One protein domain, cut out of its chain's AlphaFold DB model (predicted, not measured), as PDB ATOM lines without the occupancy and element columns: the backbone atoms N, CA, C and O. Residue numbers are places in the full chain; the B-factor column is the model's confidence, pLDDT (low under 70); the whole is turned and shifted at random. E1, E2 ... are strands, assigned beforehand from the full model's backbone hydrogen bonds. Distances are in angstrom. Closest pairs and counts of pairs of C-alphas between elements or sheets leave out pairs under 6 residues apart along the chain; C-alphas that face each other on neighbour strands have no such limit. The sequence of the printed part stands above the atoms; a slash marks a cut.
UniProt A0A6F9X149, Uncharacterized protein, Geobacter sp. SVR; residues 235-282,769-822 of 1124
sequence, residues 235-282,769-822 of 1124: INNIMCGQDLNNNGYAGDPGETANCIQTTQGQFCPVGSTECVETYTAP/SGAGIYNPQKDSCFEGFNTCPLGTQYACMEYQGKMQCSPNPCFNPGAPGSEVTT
ATOM      1  N   ILE A 235     229.308  20.800 100.982       73.31
ATOM      2  CA  ILE A 235     228.857  19.666 101.764       73.31
ATOM      3  C   ILE A 235     229.150  18.416 100.950       73.31
ATOM      4  O   ILE A 235     228.432  18.087 100.006       73.31
ATOM      5  N   ASN A 236     230.205  17.701 101.332       68.19
ATOM      6  CA  ASN A 236     230.539  16.419 100.720       68.19
ATOM      7  C   ASN A 236     229.323  15.476 100.735       68.19
ATOM      8  O   ASN A 236     228.651  15.329 101.758       68.19
ATOM      9  N   ASN A 237     229.065  14.816  99.603       69.81
ATOM     10  CA  ASN A 237     227.930  13.913  99.375       69.81
ATOM     11  C   ASN A 237     226.539  14.569  99.423       69.81
ATOM     12  O   ASN A 237     225.548  13.846  99.525       69.81
ATOM     13  N   ILE A 238     226.426  15.896  99.345       81.50
ATOM     14  CA  ILE A 238     225.143  16.568  99.126       81.50
ATOM     15  C   ILE A 238     225.225  17.336  97.815       81.50
ATOM     16  O   ILE A 238     225.981  18.295  97.674       81.50
ATOM     17  N   MET A 239     224.419  16.895  96.860       84.38
ATOM     18  CA  MET A 239     224.390  17.408  95.502       84.38
ATOM     19  C   MET A 239     223.085  18.150  95.247       84.38
ATOM     20  O   MET A 239     222.063  17.912  95.896       84.38
ATOM     21  N   CYS A 240     223.108  18.998  94.235       86.75
ATOM     22  CA  CYS A 240     221.915  19.478  93.567       86.75
ATOM     23  C   CYS A 240     222.158  19.518  92.059       86.75
ATOM     24  O   CYS A 240     223.298  19.455  91.591       86.75
ATOM     25  N   GLY A 241     221.082  19.612  91.289       85.19
ATOM     26  CA  GLY A 241     221.181  19.738  89.849       85.19
ATOM     27  C   GLY A 241     219.860  20.097  89.208       85.19
ATOM     28  O   GLY A 241     218.795  19.879  89.786       85.19
ATOM     29  N   GLN A 242     219.963  20.639  88.008       84.56
ATOM     30  CA  GLN A 242     218.851  21.005  87.158       84.56
ATOM     31  C   GLN A 242     219.311  20.869  85.711       84.56
ATOM     32  O   GLN A 242     220.365  21.384  85.352       84.56
ATOM     33  N   ASP A 243     218.501  20.205  84.895       83.75
ATOM     34  CA  ASP A 243     218.645  20.223  83.440       83.75
ATOM     35  C   ASP A 243     218.301  21.642  82.942       83.75
ATOM     36  O   ASP A 243     217.128  22.021  82.884       83.75
ATOM     37  N   LEU A 244     219.323  22.472  82.705       80.56
ATOM     38  CA  LEU A 244     219.171  23.894  82.370       80.56
ATOM     39  C   LEU A 244     218.883  24.084  80.881       80.56
ATOM     40  O   LEU A 244     218.204  25.038  80.495       80.56
ATOM     41  N   ASN A 245     219.398  23.183  80.044       79.12
ATOM     42  CA  ASN A 245     219.203  23.213  78.596       79.12
ATOM     43  C   ASN A 245     218.016  22.338  78.124       79.12
ATOM     44  O   ASN A 245     217.660  22.372  76.942       79.12
ATOM     45  N   ASN A 246     217.372  21.619  79.049       75.44
ATOM     46  CA  ASN A 246     216.193  20.781  78.853       75.44
ATOM     47  C   ASN A 246     216.403  19.679  77.795       75.44
ATOM     48  O   ASN A 246     215.488  19.351  77.030       75.44
ATOM     49  N   ASN A 247     217.621  19.127  77.724       75.44
ATOM     50  CA  ASN A 247     218.010  18.073  76.778       75.44
ATOM     51  C   ASN A 247     217.813  16.643  77.340       75.44
ATOM     52  O   ASN A 247     218.110  15.656  76.654       75.44
ATOM     53  N   GLY A 248     217.313  16.515  78.574       72.94
ATOM     54  CA  GLY A 248     217.111  15.255  79.290       72.94
ATOM     55  C   GLY A 248     218.375  14.690  79.949       72.94
ATOM     56  O   GLY A 248     218.354  13.548  80.430       72.94
ATOM     57  N   TYR A 249     219.474  15.445  79.960       80.06
ATOM     58  CA  TYR A 249     220.790  15.056  80.448       80.06
ATOM     59  C   TYR A 249     221.411  16.139  81.332       80.06
ATOM     60  O   TYR A 249     222.249  16.903  80.887       80.06
ATOM     61  N   ALA A 250     221.107  16.085  82.626       80.19
ATOM     62  CA  ALA A 250     221.695  16.939  83.657       80.19
ATOM     63  C   ALA A 250     223.139  16.549  84.036       80.19
ATOM     64  O   ALA A 250     223.547  16.670  85.188       80.19
ATOM     65  N   GLY A 251     223.892  15.952  83.115       71.50
ATOM     66  CA  GLY A 251     225.299  15.611  83.316       71.50
ATOM     67  C   GLY A 251     226.244  16.582  82.619       71.50
ATOM     68  O   GLY A 251     227.452  16.361  82.668       71.50
ATOM     69  N   ASP A 252     225.714  17.620  81.965       74.50
ATOM     70  CA  ASP A 252     226.526  18.631  81.302       74.50
ATOM     71  C   ASP A 252     227.232  19.536  82.339       74.50
ATOM     72  O   ASP A 252     226.741  19.725  83.464       74.50
ATOM     73  N   PRO A 253     228.404  20.110  81.999       70.56
ATOM     74  CA  PRO A 253     229.109  21.025  82.891       70.56
ATOM     75  C   PRO A 253     228.212  22.187  83.344       70.56
ATOM     76  O   PRO A 253     227.677  22.926  82.521       70.56
ATOM     77  N   GLY A 254     228.079  22.368  84.661       71.31
ATOM     78  CA  GLY A 254     227.277  23.440  85.265       71.31
ATOM     79  C   GLY A 254     225.823  23.078  85.596       71.31
ATOM     80  O   GLY A 254     225.150  23.874  86.244       71.31
ATOM     81  N   GLU A 255     225.345  21.884  85.231       82.94
ATOM     82  CA  GLU A 255     223.969  21.430  85.519       82.94
ATOM     83  C   GLU A 255     223.839  20.641  86.830       82.94
ATOM     84  O   GLU A 255     222.742  20.337  87.296       82.94
ATOM     85  N   THR A 256     224.966  20.326  87.465       80.50
ATOM     86  CA  THR A 256     225.048  19.663  88.773       80.50
ATOM     87  C   THR A 256     226.207  20.251  89.570       80.50
ATOM     88  O   THR A 256     227.223  20.643  88.997       80.50
ATOM     89  N   ALA A 257     226.064  20.329  90.893       80.31
ATOM     90  CA  ALA A 257     227.116  20.818  91.781       80.31
ATOM     91  C   ALA A 257     226.963  20.257  93.199       80.31
ATOM     92  O   ALA A 257     225.884  19.802  93.590       80.31
ATOM     93  N   ASN A 258     228.038  20.352  93.987       84.06
ATOM     94  CA  ASN A 258     227.944  20.215  95.437       84.06
ATOM     95  C   ASN A 258     227.137  21.383  96.007       84.06
ATOM     96  O   ASN A 258     227.316  22.537  95.607       84.06
ATOM     97  N   CYS A 259     226.286  21.088  96.980       86.88
ATOM     98  CA  CYS A 259     225.641  22.126  97.763       86.88
ATOM     99  C   CYS A 259     226.618  22.789  98.726       86.88
ATOM    100  O   CYS A 259     227.567  22.168  99.202       86.88
ATOM    101  N   ILE A 260     226.339  24.046  99.050       87.06
ATOM    102  CA  ILE A 260     227.197  24.892  99.879       87.06
ATOM    103  C   ILE A 260     226.472  25.223 101.181       87.06
ATOM    104  O   ILE A 260     225.266  25.479 101.175       87.06
ATOM    105  N   GLN A 261     227.190  25.224 102.303       86.44
ATOM    106  CA  GLN A 261     226.697  25.814 103.548       86.44
ATOM    107  C   GLN A 261     226.916  27.321 103.539       86.44
ATOM    108  O   GLN A 261     228.048  27.797 103.542       86.44
ATOM    109  N   THR A 262     225.823  28.071 103.584       83.56
ATOM    110  CA  THR A 262     225.834  29.511 103.863       83.56
ATOM    111  C   THR A 262     225.434  29.750 105.318       83.56
ATOM    112  O   THR A 262     224.904  28.856 105.986       83.56
ATOM    113  N   THR A 263     225.637  30.963 105.832       78.25
ATOM    114  CA  THR A 263     225.153  31.337 107.174       78.25
ATOM    115  C   THR A 263     223.623  31.298 107.270       78.25
ATOM    116  O   THR A 263     223.079  31.139 108.362       78.25
ATOM    117  N   GLN A 264     222.932  31.395 106.130       78.75
ATOM    118  CA  GLN A 264     221.479  31.340 106.001       78.75
ATOM    119  C   GLN A 264     220.925  29.922 105.738       78.75
ATOM    120  O   GLN A 264     219.712  29.729 105.827       78.75
ATOM    121  N   GLY A 265     221.772  28.923 105.440       81.56
ATOM    122  CA  GLY A 265     221.371  27.531 105.186       81.56
ATOM    123  C   GLY A 265     222.060  26.870 103.982       81.56
ATOM    124  O   GLY A 265     223.049  27.373 103.452       81.56
ATOM    125  N   GLN A 266     221.537  25.717 103.545       88.81
ATOM    126  CA  GLN A 266     222.051  24.994 102.375       88.81
ATOM    127  C   GLN A 266     221.646  25.697 101.075       88.81
ATOM    128  O   GLN A 266     220.459  25.905 100.826       88.81
ATOM    129  N   PHE A 267     222.626  26.003 100.230       88.62
ATOM    130  CA  PHE A 267     222.434  26.687  98.958       88.62
ATOM    131  C   PHE A 267     222.869  25.802  97.786       88.62
ATOM    132  O   PHE A 267     223.947  25.201  97.809       88.62
ATOM    133  N   CYS A 268     222.032  25.746  96.749       90.25
ATOM    134  CA  CYS A 268     222.358  25.102  95.484       90.25
ATOM    135  C   CYS A 268     222.834  26.148  94.461       90.25
ATOM    136  O   CYS A 268     222.036  27.007  94.077       90.25
ATOM    137  N   PRO A 269     224.079  26.068  93.964       87.06
ATOM    138  CA  PRO A 269     224.611  27.046  93.013       87.06
ATOM    139  C   PRO A 269     224.125  26.811  91.572       87.06
ATOM    140  O   PRO A 269     224.284  27.675  90.716       87.06
ATOM    141  N   VAL A 270     223.526  25.653  91.281       86.50
ATOM    142  CA  VAL A 270     222.967  25.355  89.956       86.50
ATOM    143  C   VAL A 270     221.630  26.067  89.796       86.50
ATOM    144  O   VAL A 270     220.739  25.909  90.634       86.50
ATOM    145  N   GLY A 271     221.480  26.824  88.707       80.56
ATOM    146  CA  GLY A 271     220.244  27.547  88.401       80.56
ATOM    147  C   GLY A 271     219.913  28.662  89.400       80.56
ATOM    148  O   GLY A 271     218.758  29.089  89.467       80.56
ATOM    149  N   SER A 272     220.888  29.119  90.196       86.56
ATOM    150  CA  SER A 272     220.706  30.280  91.064       86.56
ATOM    151  C   SER A 272     220.632  31.570  90.246       86.56
ATOM    152  O   SER A 272     221.200  31.685  89.160       86.56
ATOM    153  N   THR A 273     219.930  32.566  90.778       86.75
ATOM    154  CA  THR A 273     219.909  33.923  90.224       86.75
ATOM    155  C   THR A 273     220.353  34.925  91.274       86.75
ATOM    156  O   THR A 273     220.156  34.716  92.473       86.75
ATOM    157  N   GLU A 274     220.919  36.039  90.820       87.00
ATOM    158  CA  GLU A 274     221.213  37.174  91.688       87.00
ATOM    159  C   GLU A 274     219.916  37.774  92.233       87.00
ATOM    160  O   GLU A 274     218.913  37.912  91.523       87.00
ATOM    161  N   CYS A 275     219.943  38.098  93.520       85.31
ATOM    162  CA  CYS A 275     218.878  38.839  94.158       85.31
ATOM    163  C   CYS A 275     218.906  40.293  93.705       85.31
ATOM    164  O   CYS A 275     219.960  40.853  93.414       85.31
ATOM    165  N   VAL A 276     217.729  40.906  93.644       83.69
ATOM    166  CA  VAL A 276     217.577  42.294  93.210       83.69
ATOM    167  C   VAL A 276     217.517  43.234  94.401       83.69
ATOM    168  O   VAL A 276     217.234  42.839  95.536       83.69
ATOM    169  N   GLU A 277     217.817  44.493  94.109       80.38
ATOM    170  CA  GLU A 277     217.849  45.582  95.071       80.38
ATOM    171  C   GLU A 277     216.492  45.752  95.766       80.38
ATOM    172  O   GLU A 277     215.449  45.861  95.117       80.38
ATOM    173  N   THR A 278     216.520  45.825  97.093       76.56
ATOM    174  CA  THR A 278     215.359  46.159  97.913       76.56
ATOM    175  C   THR A 278     215.459  47.613  98.357       76.56
ATOM    176  O   THR A 278     216.486  48.041  98.891       76.56
ATOM    177  N   TYR A 279     214.369  48.355  98.160       77.19
ATOM    178  CA  TYR A 279     214.254  49.755  98.550       77.19
ATOM    179  C   TYR A 279     213.092  49.965  99.511       77.19
ATOM    180  O   TYR A 279     211.996  49.443  99.295       77.19
ATOM    181  N   THR A 280     213.319  50.771 100.540       79.25
ATOM    182  CA  THR A 280     212.291  51.236 101.474       79.25
ATOM    183  C   THR A 280     212.245  52.760 101.499       79.25
ATOM    184  O   THR A 280     213.183  53.441 101.081       79.25
ATOM    185  N   ALA A 281     211.118  53.321 101.937       77.38
ATOM    186  CA  ALA A 281     210.977  54.768 102.025       77.38
ATOM    187  C   ALA A 281     211.861  55.323 103.162       77.38
ATOM    188  O   ALA A 281     211.831  54.772 104.267       77.38
ATOM    189  N   PRO A 282     212.621  56.409 102.932       83.81
ATOM    190  CA  PRO A 282     213.398  57.062 103.978       83.81
ATOM    191  C   PRO A 282     212.490  57.709 105.025       83.81
ATOM    192  O   PRO A 282     211.398  58.201 104.732       83.81
ATOM    193  N   SER A 769     215.697  53.093 107.845       67.94
ATOM    194  CA  SER A 769     215.435  52.069 108.854       67.94
ATOM    195  C   SER A 769     216.490  50.962 108.762       67.94
ATOM    196  O   SER A 769     216.743  50.421 107.691       67.94
ATOM    197  N   GLY A 770     217.124  50.614 109.886       67.12
ATOM    198  CA  GLY A 770     218.187  49.602 109.915       67.12
ATOM    199  C   GLY A 770     219.539  50.124 109.410       67.12
ATOM    200  O   GLY A 770     219.915  51.254 109.698       67.12
ATOM    201  N   ALA A 771     220.296  49.280 108.701       61.31
ATOM    202  CA  ALA A 771     221.628  49.605 108.166       61.31
ATOM    203  C   ALA A 771     221.597  50.132 106.715       61.31
ATOM    204  O   ALA A 771     222.631  50.158 106.049       61.31
ATOM    205  N   GLY A 772     220.415  50.496 106.204       65.94
ATOM    206  CA  GLY A 772     220.251  50.941 104.824       65.94
ATOM    207  C   GLY A 772     220.950  52.272 104.537       65.94
ATOM    208  O   GLY A 772     221.130  53.103 105.427       65.94
ATOM    209  N   ILE A 773     221.335  52.478 103.280       77.06
ATOM    210  CA  ILE A 773     221.981  53.712 102.812       77.06
ATOM    211  C   ILE A 773     221.006  54.433 101.883       77.06
ATOM    212  O   ILE A 773     220.457  53.822 100.966       77.06
ATOM    213  N   TYR A 774     220.774  55.726 102.111       79.38
ATOM    214  CA  TYR A 774     219.904  56.521 101.246       79.38
ATOM    215  C   TYR A 774     220.535  56.661  99.854       79.38
ATOM    216  O   TYR A 774     221.708  57.016  99.735       79.38
ATOM    217  N   ASN A 775     219.764  56.352  98.812       80.06
ATOM    218  CA  ASN A 775     220.173  56.459  97.419       80.06
ATOM    219  C   ASN A 775     219.522  57.700  96.772       80.06
ATOM    220  O   ASN A 775     218.324  57.651  96.473       80.06
ATOM    221  N   PRO A 776     220.312  58.749  96.475       76.69
ATOM    222  CA  PRO A 776     219.847  59.979  95.828       76.69
ATOM    223  C   PRO A 776     219.164  59.799  94.467       76.69
ATOM    224  O   PRO A 776     218.344  60.601  94.051       76.69
ATOM    225  N   GLN A 777     219.497  58.742  93.723       76.69
ATOM    226  CA  GLN A 777     218.947  58.543  92.378       76.69
ATOM    227  C   GLN A 777     217.547  57.924  92.382       76.69
ATOM    228  O   GLN A 777     216.860  57.962  91.363       76.69
ATOM    229  N   LYS A 778     217.150  57.293  93.492       75.88
ATOM    230  CA  LYS A 778     215.860  56.601  93.627       75.88
ATOM    231  C   LYS A 778     214.996  57.164  94.754       75.88
ATOM    232  O   LYS A 778     213.958  56.574  95.041       75.88
ATOM    233  N   ASP A 779     215.429  58.234  95.417       82.94
ATOM    234  CA  ASP A 779     214.747  58.842  96.568       82.94
ATOM    235  C   ASP A 779     214.387  57.834  97.678       82.94
ATOM    236  O   ASP A 779     213.372  57.951  98.368       82.94
ATOM    237  N   SER A 780     215.199  56.781  97.821       80.69
ATOM    238  CA  SER A 780     214.857  55.580  98.587       80.69
ATOM    239  C   SER A 780     216.040  55.048  99.386       80.69
ATOM    240  O   SER A 780     217.195  55.176  98.981       80.69
ATOM    241  N   CYS A 781     215.760  54.367 100.490       79.44
ATOM    242  CA  CYS A 781     216.749  53.652 101.283       79.44
ATOM    243  C   CYS A 781     217.052  52.286 100.685       79.44
ATOM    244  O   CYS A 781     216.164  51.450 100.559       79.44
ATOM    245  N   PHE A 782     218.310  52.056 100.322       80.56
ATOM    246  CA  PHE A 782     218.784  50.762  99.855       80.56
ATOM    247  C   PHE A 782     219.036  49.837 101.049       80.56
ATOM    248  O   PHE A 782     219.904  50.120 101.874       80.56
ATOM    249  N   GLU A 783     218.297  48.730 101.133       74.94
ATOM    250  CA  GLU A 783     218.409  47.741 102.219       74.94
ATOM    251  C   GLU A 783     219.226  46.497 101.831       74.94
ATOM    252  O   GLU A 783     219.312  45.534 102.596       74.94
ATOM    253  N   GLY A 784     219.845  46.507 100.650       72.56
ATOM    254  CA  GLY A 784     220.611  45.383 100.122       72.56
ATOM    255  C   GLY A 784     219.844  44.567  99.082       72.56
ATOM    256  O   GLY A 784     218.788  44.959  98.587       72.56
ATOM    257  N   PHE A 785     220.402  43.411  98.735       80.50
ATOM    258  CA  PHE A 785     219.890  42.511  97.702       80.50
ATOM    259  C   PHE A 785     219.061  41.385  98.336       80.50
ATOM    260  O   PHE A 785     219.492  40.233  98.389       80.50
ATOM    261  N   ASN A 786     217.888  41.728  98.873       79.56
ATOM    262  CA  ASN A 786     217.093  40.813  99.707       79.56
ATOM    263  C   ASN A 786     215.873  40.221  98.989       79.56
ATOM    264  O   ASN A 786     215.163  39.400  99.570       79.56
ATOM    265  N   THR A 787     215.606  40.628  97.747       82.25
ATOM    266  CA  THR A 787     214.441  40.156  96.990       82.25
ATOM    267  C   THR A 787     214.867  39.157  95.923       82.25
ATOM    268  O   THR A 787     215.674  39.477  95.052       82.25
ATOM    269  N   CYS A 788     214.299  37.951  95.960       84.38
ATOM    270  CA  CYS A 788     214.565  36.923  94.962       84.38
ATOM    271  C   CYS A 788     213.627  37.051  93.744       84.38
ATOM    272  O   CYS A 788     212.406  36.955  93.908       84.38
ATOM    273  N   PRO A 789     214.156  37.171  92.509       85.44
ATOM    274  CA  PRO A 789     213.350  37.191  91.282       85.44
ATOM    275  C   PRO A 789     212.541  35.915  91.018       85.44
ATOM    276  O   PRO A 789     211.527  35.966  90.327       85.44
ATOM    277  N   LEU A 790     212.965  34.769  91.561       83.69
ATOM    278  CA  LEU A 790     212.274  33.483  91.387       83.69
ATOM    279  C   LEU A 790     211.009  33.364  92.255       83.69
ATOM    280  O   LEU A 790     210.219  32.441  92.065       83.69
ATOM    281  N   GLY A 791     210.811  34.286  93.201       80.06
ATOM    282  CA  GLY A 791     209.664  34.319  94.107       80.06
ATOM    283  C   GLY A 791     210.073  34.488  95.568       80.06
ATOM    284  O   GLY A 791     211.173  34.122  95.979       80.06
ATOM    285  N   THR A 792     209.159  35.020  96.379       80.00
ATOM    286  CA  THR A 792     209.398  35.348  97.797       80.00
ATOM    287  C   THR A 792     209.617  34.125  98.691       80.00
ATOM    288  O   THR A 792     210.033  34.274  99.835       80.00
ATOM    289  N   GLN A 793     209.321  32.919  98.202       82.75
ATOM    290  CA  GLN A 793     209.574  31.656  98.899       82.75
ATOM    291  C   GLN A 793     211.056  31.249  98.908       82.75
ATOM    292  O   GLN A 793     211.438  30.379  99.688       82.75
ATOM    293  N   TYR A 794     211.883  31.853  98.052       86.12
ATOM    294  CA  TYR A 794     213.311  31.567  97.973       86.12
ATOM    295  C   TYR A 794     214.089  32.680  98.671       86.12
ATOM    296  O   TYR A 794     214.022  33.846  98.281       86.12
ATOM    297  N   ALA A 795     214.823  32.322  99.723       82.56
ATOM    298  CA  ALA A 795     215.624  33.276 100.475       82.56
ATOM    299  C   ALA A 795     216.889  33.668  99.698       82.56
ATOM    300  O   ALA A 795     217.542  32.821  99.085       82.56
ATOM    301  N   CYS A 796     217.245  34.951  99.762       87.44
ATOM    302  CA  CYS A 796     218.530  35.450  99.291       87.44
ATOM    303  C   CYS A 796     219.623  35.064 100.289       87.44
ATOM    304  O   CYS A 796     219.568  35.444 101.459       87.44
ATOM    305  N   MET A 797     220.597  34.295  99.824       87.31
ATOM    306  CA  MET A 797     221.721  33.786 100.600       87.31
ATOM    307  C   MET A 797     223.028  34.301 100.001       87.31
ATOM    308  O   MET A 797     223.121  34.533  98.795       87.31
ATOM    309  N   GLU A 798     224.033  34.506 100.843       85.12
ATOM    310  CA  GLU A 798     225.323  35.016 100.388       85.12
ATOM    311  C   GLU A 798     226.140  33.887  99.748       85.12
ATOM    312  O   GLU A 798     226.460  32.890 100.395       85.12
ATOM    313  N   TYR A 799     226.500  34.057  98.478       81.44
ATOM    314  CA  TYR A 799     227.361  33.144  97.742       81.44
ATOM    315  C   TYR A 799     228.354  33.929  96.874       81.44
ATOM    316  O   TYR A 799     227.965  34.772  96.067       81.44
ATOM    317  N   GLN A 800     229.656  33.682  97.070       78.19
ATOM    318  CA  GLN A 800     230.763  34.369  96.380       78.19
ATOM    319  C   GLN A 800     230.684  35.912  96.414       78.19
ATOM    320  O   GLN A 800     230.965  36.587  95.424       78.19
ATOM    321  N   GLY A 801     230.289  36.488  97.556       74.81
ATOM    322  CA  GLY A 801     230.185  37.942  97.735       74.81
ATOM    323  C   GLY A 801     228.975  38.586  97.047       74.81
ATOM    324  O   GLY A 801     228.895  39.812  96.974       74.81
ATOM    325  N   LYS A 802     228.029  37.781  96.546       81.44
ATOM    326  CA  LYS A 802     226.754  38.229  95.979       81.44
ATOM    327  C   LYS A 802     225.591  37.571  96.716       81.44
ATOM    328  O   LYS A 802     225.686  36.421  97.131       81.44
ATOM    329  N   MET A 803     224.472  38.279  96.848       85.31
ATOM    330  CA  MET A 803     223.235  37.671  97.344       85.31
ATOM    331  C   MET A 803     222.532  36.973  96.187       85.31
ATOM    332  O   MET A 803     222.212  37.603  95.179       85.31
ATOM    333  N   GLN A 804     222.299  35.675  96.323       89.56
ATOM    334  CA  GLN A 804     221.657  34.852  95.307       89.56
ATOM    335  C   GLN A 804     220.564  33.989  95.926       89.56
ATOM    336  O   GLN A 804     220.602  33.654  97.106       89.56
ATOM    337  N   CYS A 805     219.593  33.588  95.122       89.81
ATOM    338  CA  CYS A 805     218.563  32.640  95.520       89.81
ATOM    339  C   CYS A 805     218.501  31.487  94.518       89.81
ATOM    340  O   CYS A 805     218.784  31.665  93.334       89.81
ATOM    341  N   SER A 806     218.142  30.298  95.001       89.12
ATOM    342  CA  SER A 806     218.092  29.083  94.189       89.12
ATOM    343  C   SER A 806     216.765  28.351  94.385       89.12
ATOM    344  O   SER A 806     216.307  28.238  95.526       89.12
ATOM    345  N   PRO A 807     216.145  27.839  93.304       87.94
ATOM    346  CA  PRO A 807     214.920  27.060  93.398       87.94
ATOM    347  C   PRO A 807     215.187  25.575  93.690       87.94
ATOM    348  O   PRO A 807     214.245  24.826  93.954       87.94
ATOM    349  N   ASN A 808     216.450  25.142  93.631       87.12
ATOM    350  CA  ASN A 808     216.835  23.738  93.589       87.12
ATOM    351  C   ASN A 808     217.223  23.211  94.981       87.12
ATOM    352  O   ASN A 808     218.129  23.757  95.615       87.12
ATOM    353  N   PRO A 809     216.574  22.138  95.473       83.81
ATOM    354  CA  PRO A 809     216.883  21.573  96.777       83.81
ATOM    355  C   PRO A 809     218.157  20.718  96.753       83.81
ATOM    356  O   PRO A 809     218.475  20.037  95.777       83.81
ATOM    357  N   CYS A 810     218.847  20.710  97.887       86.88
ATOM    358  CA  CYS A 810     220.019  19.885  98.149       86.88
ATOM    359  C   CYS A 810     219.623  18.486  98.643       86.88
ATOM    360  O   CYS A 810     218.753  18.360  99.506       86.88
ATOM    361  N   PHE A 811     220.261  17.429  98.131       82.62
ATOM    362  CA  PHE A 811     219.976  16.044  98.532       82.62
ATOM    363  C   PHE A 811     221.221  15.145  98.526       82.62
ATOM    364  O   PHE A 811     222.230  15.451  97.899       82.62
ATOM    365  N   ASN A 812     221.148  14.001  99.217       81.19
ATOM    366  CA  ASN A 812     222.221  13.003  99.238       81.19
ATOM    367  C   ASN A 812     221.993  11.919  98.159       81.19
ATOM    368  O   ASN A 812     221.043  11.136  98.297       81.19
ATOM    369  N   PRO A 813     222.845  11.811  97.118       68.00
ATOM    370  CA  PRO A 813     222.718  10.776  96.091       68.00
ATOM    371  C   PRO A 813     223.076   9.367  96.592       68.00
ATOM    372  O   PRO A 813     222.629   8.391  96.004       68.00
ATOM    373  N   GLY A 814     223.830   9.238  97.691       66.06
ATOM    374  CA  GLY A 814     224.175   7.951  98.308       66.06
ATOM    375  C   GLY A 814     223.074   7.359  99.197       66.06
ATOM    376  O   GLY A 814     223.249   6.269  99.745       66.06
ATOM    377  N   ALA A 815     221.949   8.057  99.373       70.75
ATOM    378  CA  ALA A 815     220.809   7.519 100.103       70.75
ATOM    379  C   ALA A 815     220.069   6.449  99.261       70.75
ATOM    380  O   ALA A 815     219.922   6.611  98.047       70.75
ATOM    381  N   PRO A 816     219.585   5.347  99.870       57.66
ATOM    382  CA  PRO A 816     218.874   4.296  99.143       57.66
ATOM    383  C   PRO A 816     217.665   4.847  98.371       57.66
ATOM    384  O   PRO A 816     216.788   5.473  98.961       57.66
ATOM    385  N   GLY A 817     217.608   4.594  97.060       63.72
ATOM    386  CA  GLY A 817     216.531   5.071  96.179       63.72
ATOM    387  C   GLY A 817     216.756   6.454  95.551       63.72
ATOM    388  O   GLY A 817     215.947   6.870  94.724       63.72
ATOM    389  N   SER A 818     217.856   7.140  95.878       64.38
ATOM    390  CA  SER A 818     218.232   8.428  95.272       64.38
ATOM    391  C   SER A 818     218.879   8.302  93.885       64.38
ATOM    392  O   SER A 818     219.048   9.309  93.197       64.38
ATOM    393  N   GLU A 819     219.223   7.087  93.446       73.31
ATOM    394  CA  GLU A 819     219.790   6.824  92.122       73.31
ATOM    395  C   GLU A 819     219.291   5.510  91.506       73.31
ATOM    396  O   GLU A 819     219.029   4.530  92.203       73.31
ATOM    397  N   VAL A 820     219.181   5.491  90.175       77.31
ATOM    398  CA  VAL A 820     218.881   4.295  89.375       77.31
ATOM    399  C   VAL A 820     220.026   4.084  88.386       77.31
ATOM    400  O   VAL A 820     220.344   5.003  87.628       77.31
ATOM    401  N   THR A 821     220.642   2.896  88.399       79.38
ATOM    402  CA  THR A 821     221.754   2.529  87.502       79.38
ATOM    403  C   THR A 821     221.351   1.384  86.574       79.38
ATOM    404  O   THR A 821     220.797   0.388  87.035       79.38
ATOM    405  N   THR A 822     221.670   1.506  85.286       82.50
ATOM    406  CA  THR A 822     221.410   0.493  84.252       82.50
ATOM    407  C   THR A 822     222.734  -0.113  83.791       82.50
ATOM    408  O   THR A 822     223.567   0.580  83.209       82.50
TER     409      THR A 822
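This is residues 235 to 282 and 769 to 822 of the 1124 residues of an uncharacterized protein of Geobacter sp. SVR (UniProt A0A6F9X149). Little regular structure is present: three small antiparallel pieces stand in a long row, the sheet E1-E2-E3, the hairpin E7-E8 in the middle and the sheet E4-E6-E5, and residues 816 to 822 stick out beyond E1. The printed part has 102 residues, no named helix and strands E1 to E8 in chain order, all strand by class, with 40 residues in them. It is loose, radius of gyration of the C-alphas 17.2 A, spanning 60 by 28 by 21 A.

E1, residues 235 to 241, begins at C-alpha (228.857, 19.666, 101.764). E2 is 256 to 262, 18.0 A long; E3 is 265 to 267. E4 is 276 to 280, E5 773 to 775, and E6 780 to 787, which bends by 80 degrees at 784. E7 is 797 to 799; E8, 802 to 805, ends at C-alpha (218.563, 32.640, 95.520).

Hairpins E1-E2 and E2-E3 make a meander, each strand the antiparallel neighbour of the one before; N 240 and O 257 are 3.0 A apart, N 260 and O 267 2.9 A. The closest C-alphas of E2 and E7 are Thr 262 and Glu 798, 6.5 A. In hairpin E7-E8, N 797 and O 804 are 2.8 A apart. The closest C-alphas of E6 and E8 are Phe 785 and Met 803, 5.9 A. Between the antiparallel neighbours E4 and E6, N 278 and O 784 are within hydrogen-bond range, 2.9 A apart.

Residues 283 to 768 are not printed; C-alphas 282 and 769 are 7.3 A apart. The link E1 to E2 is long. Eleven residues have pLDDT under 70, among them 769 to 772.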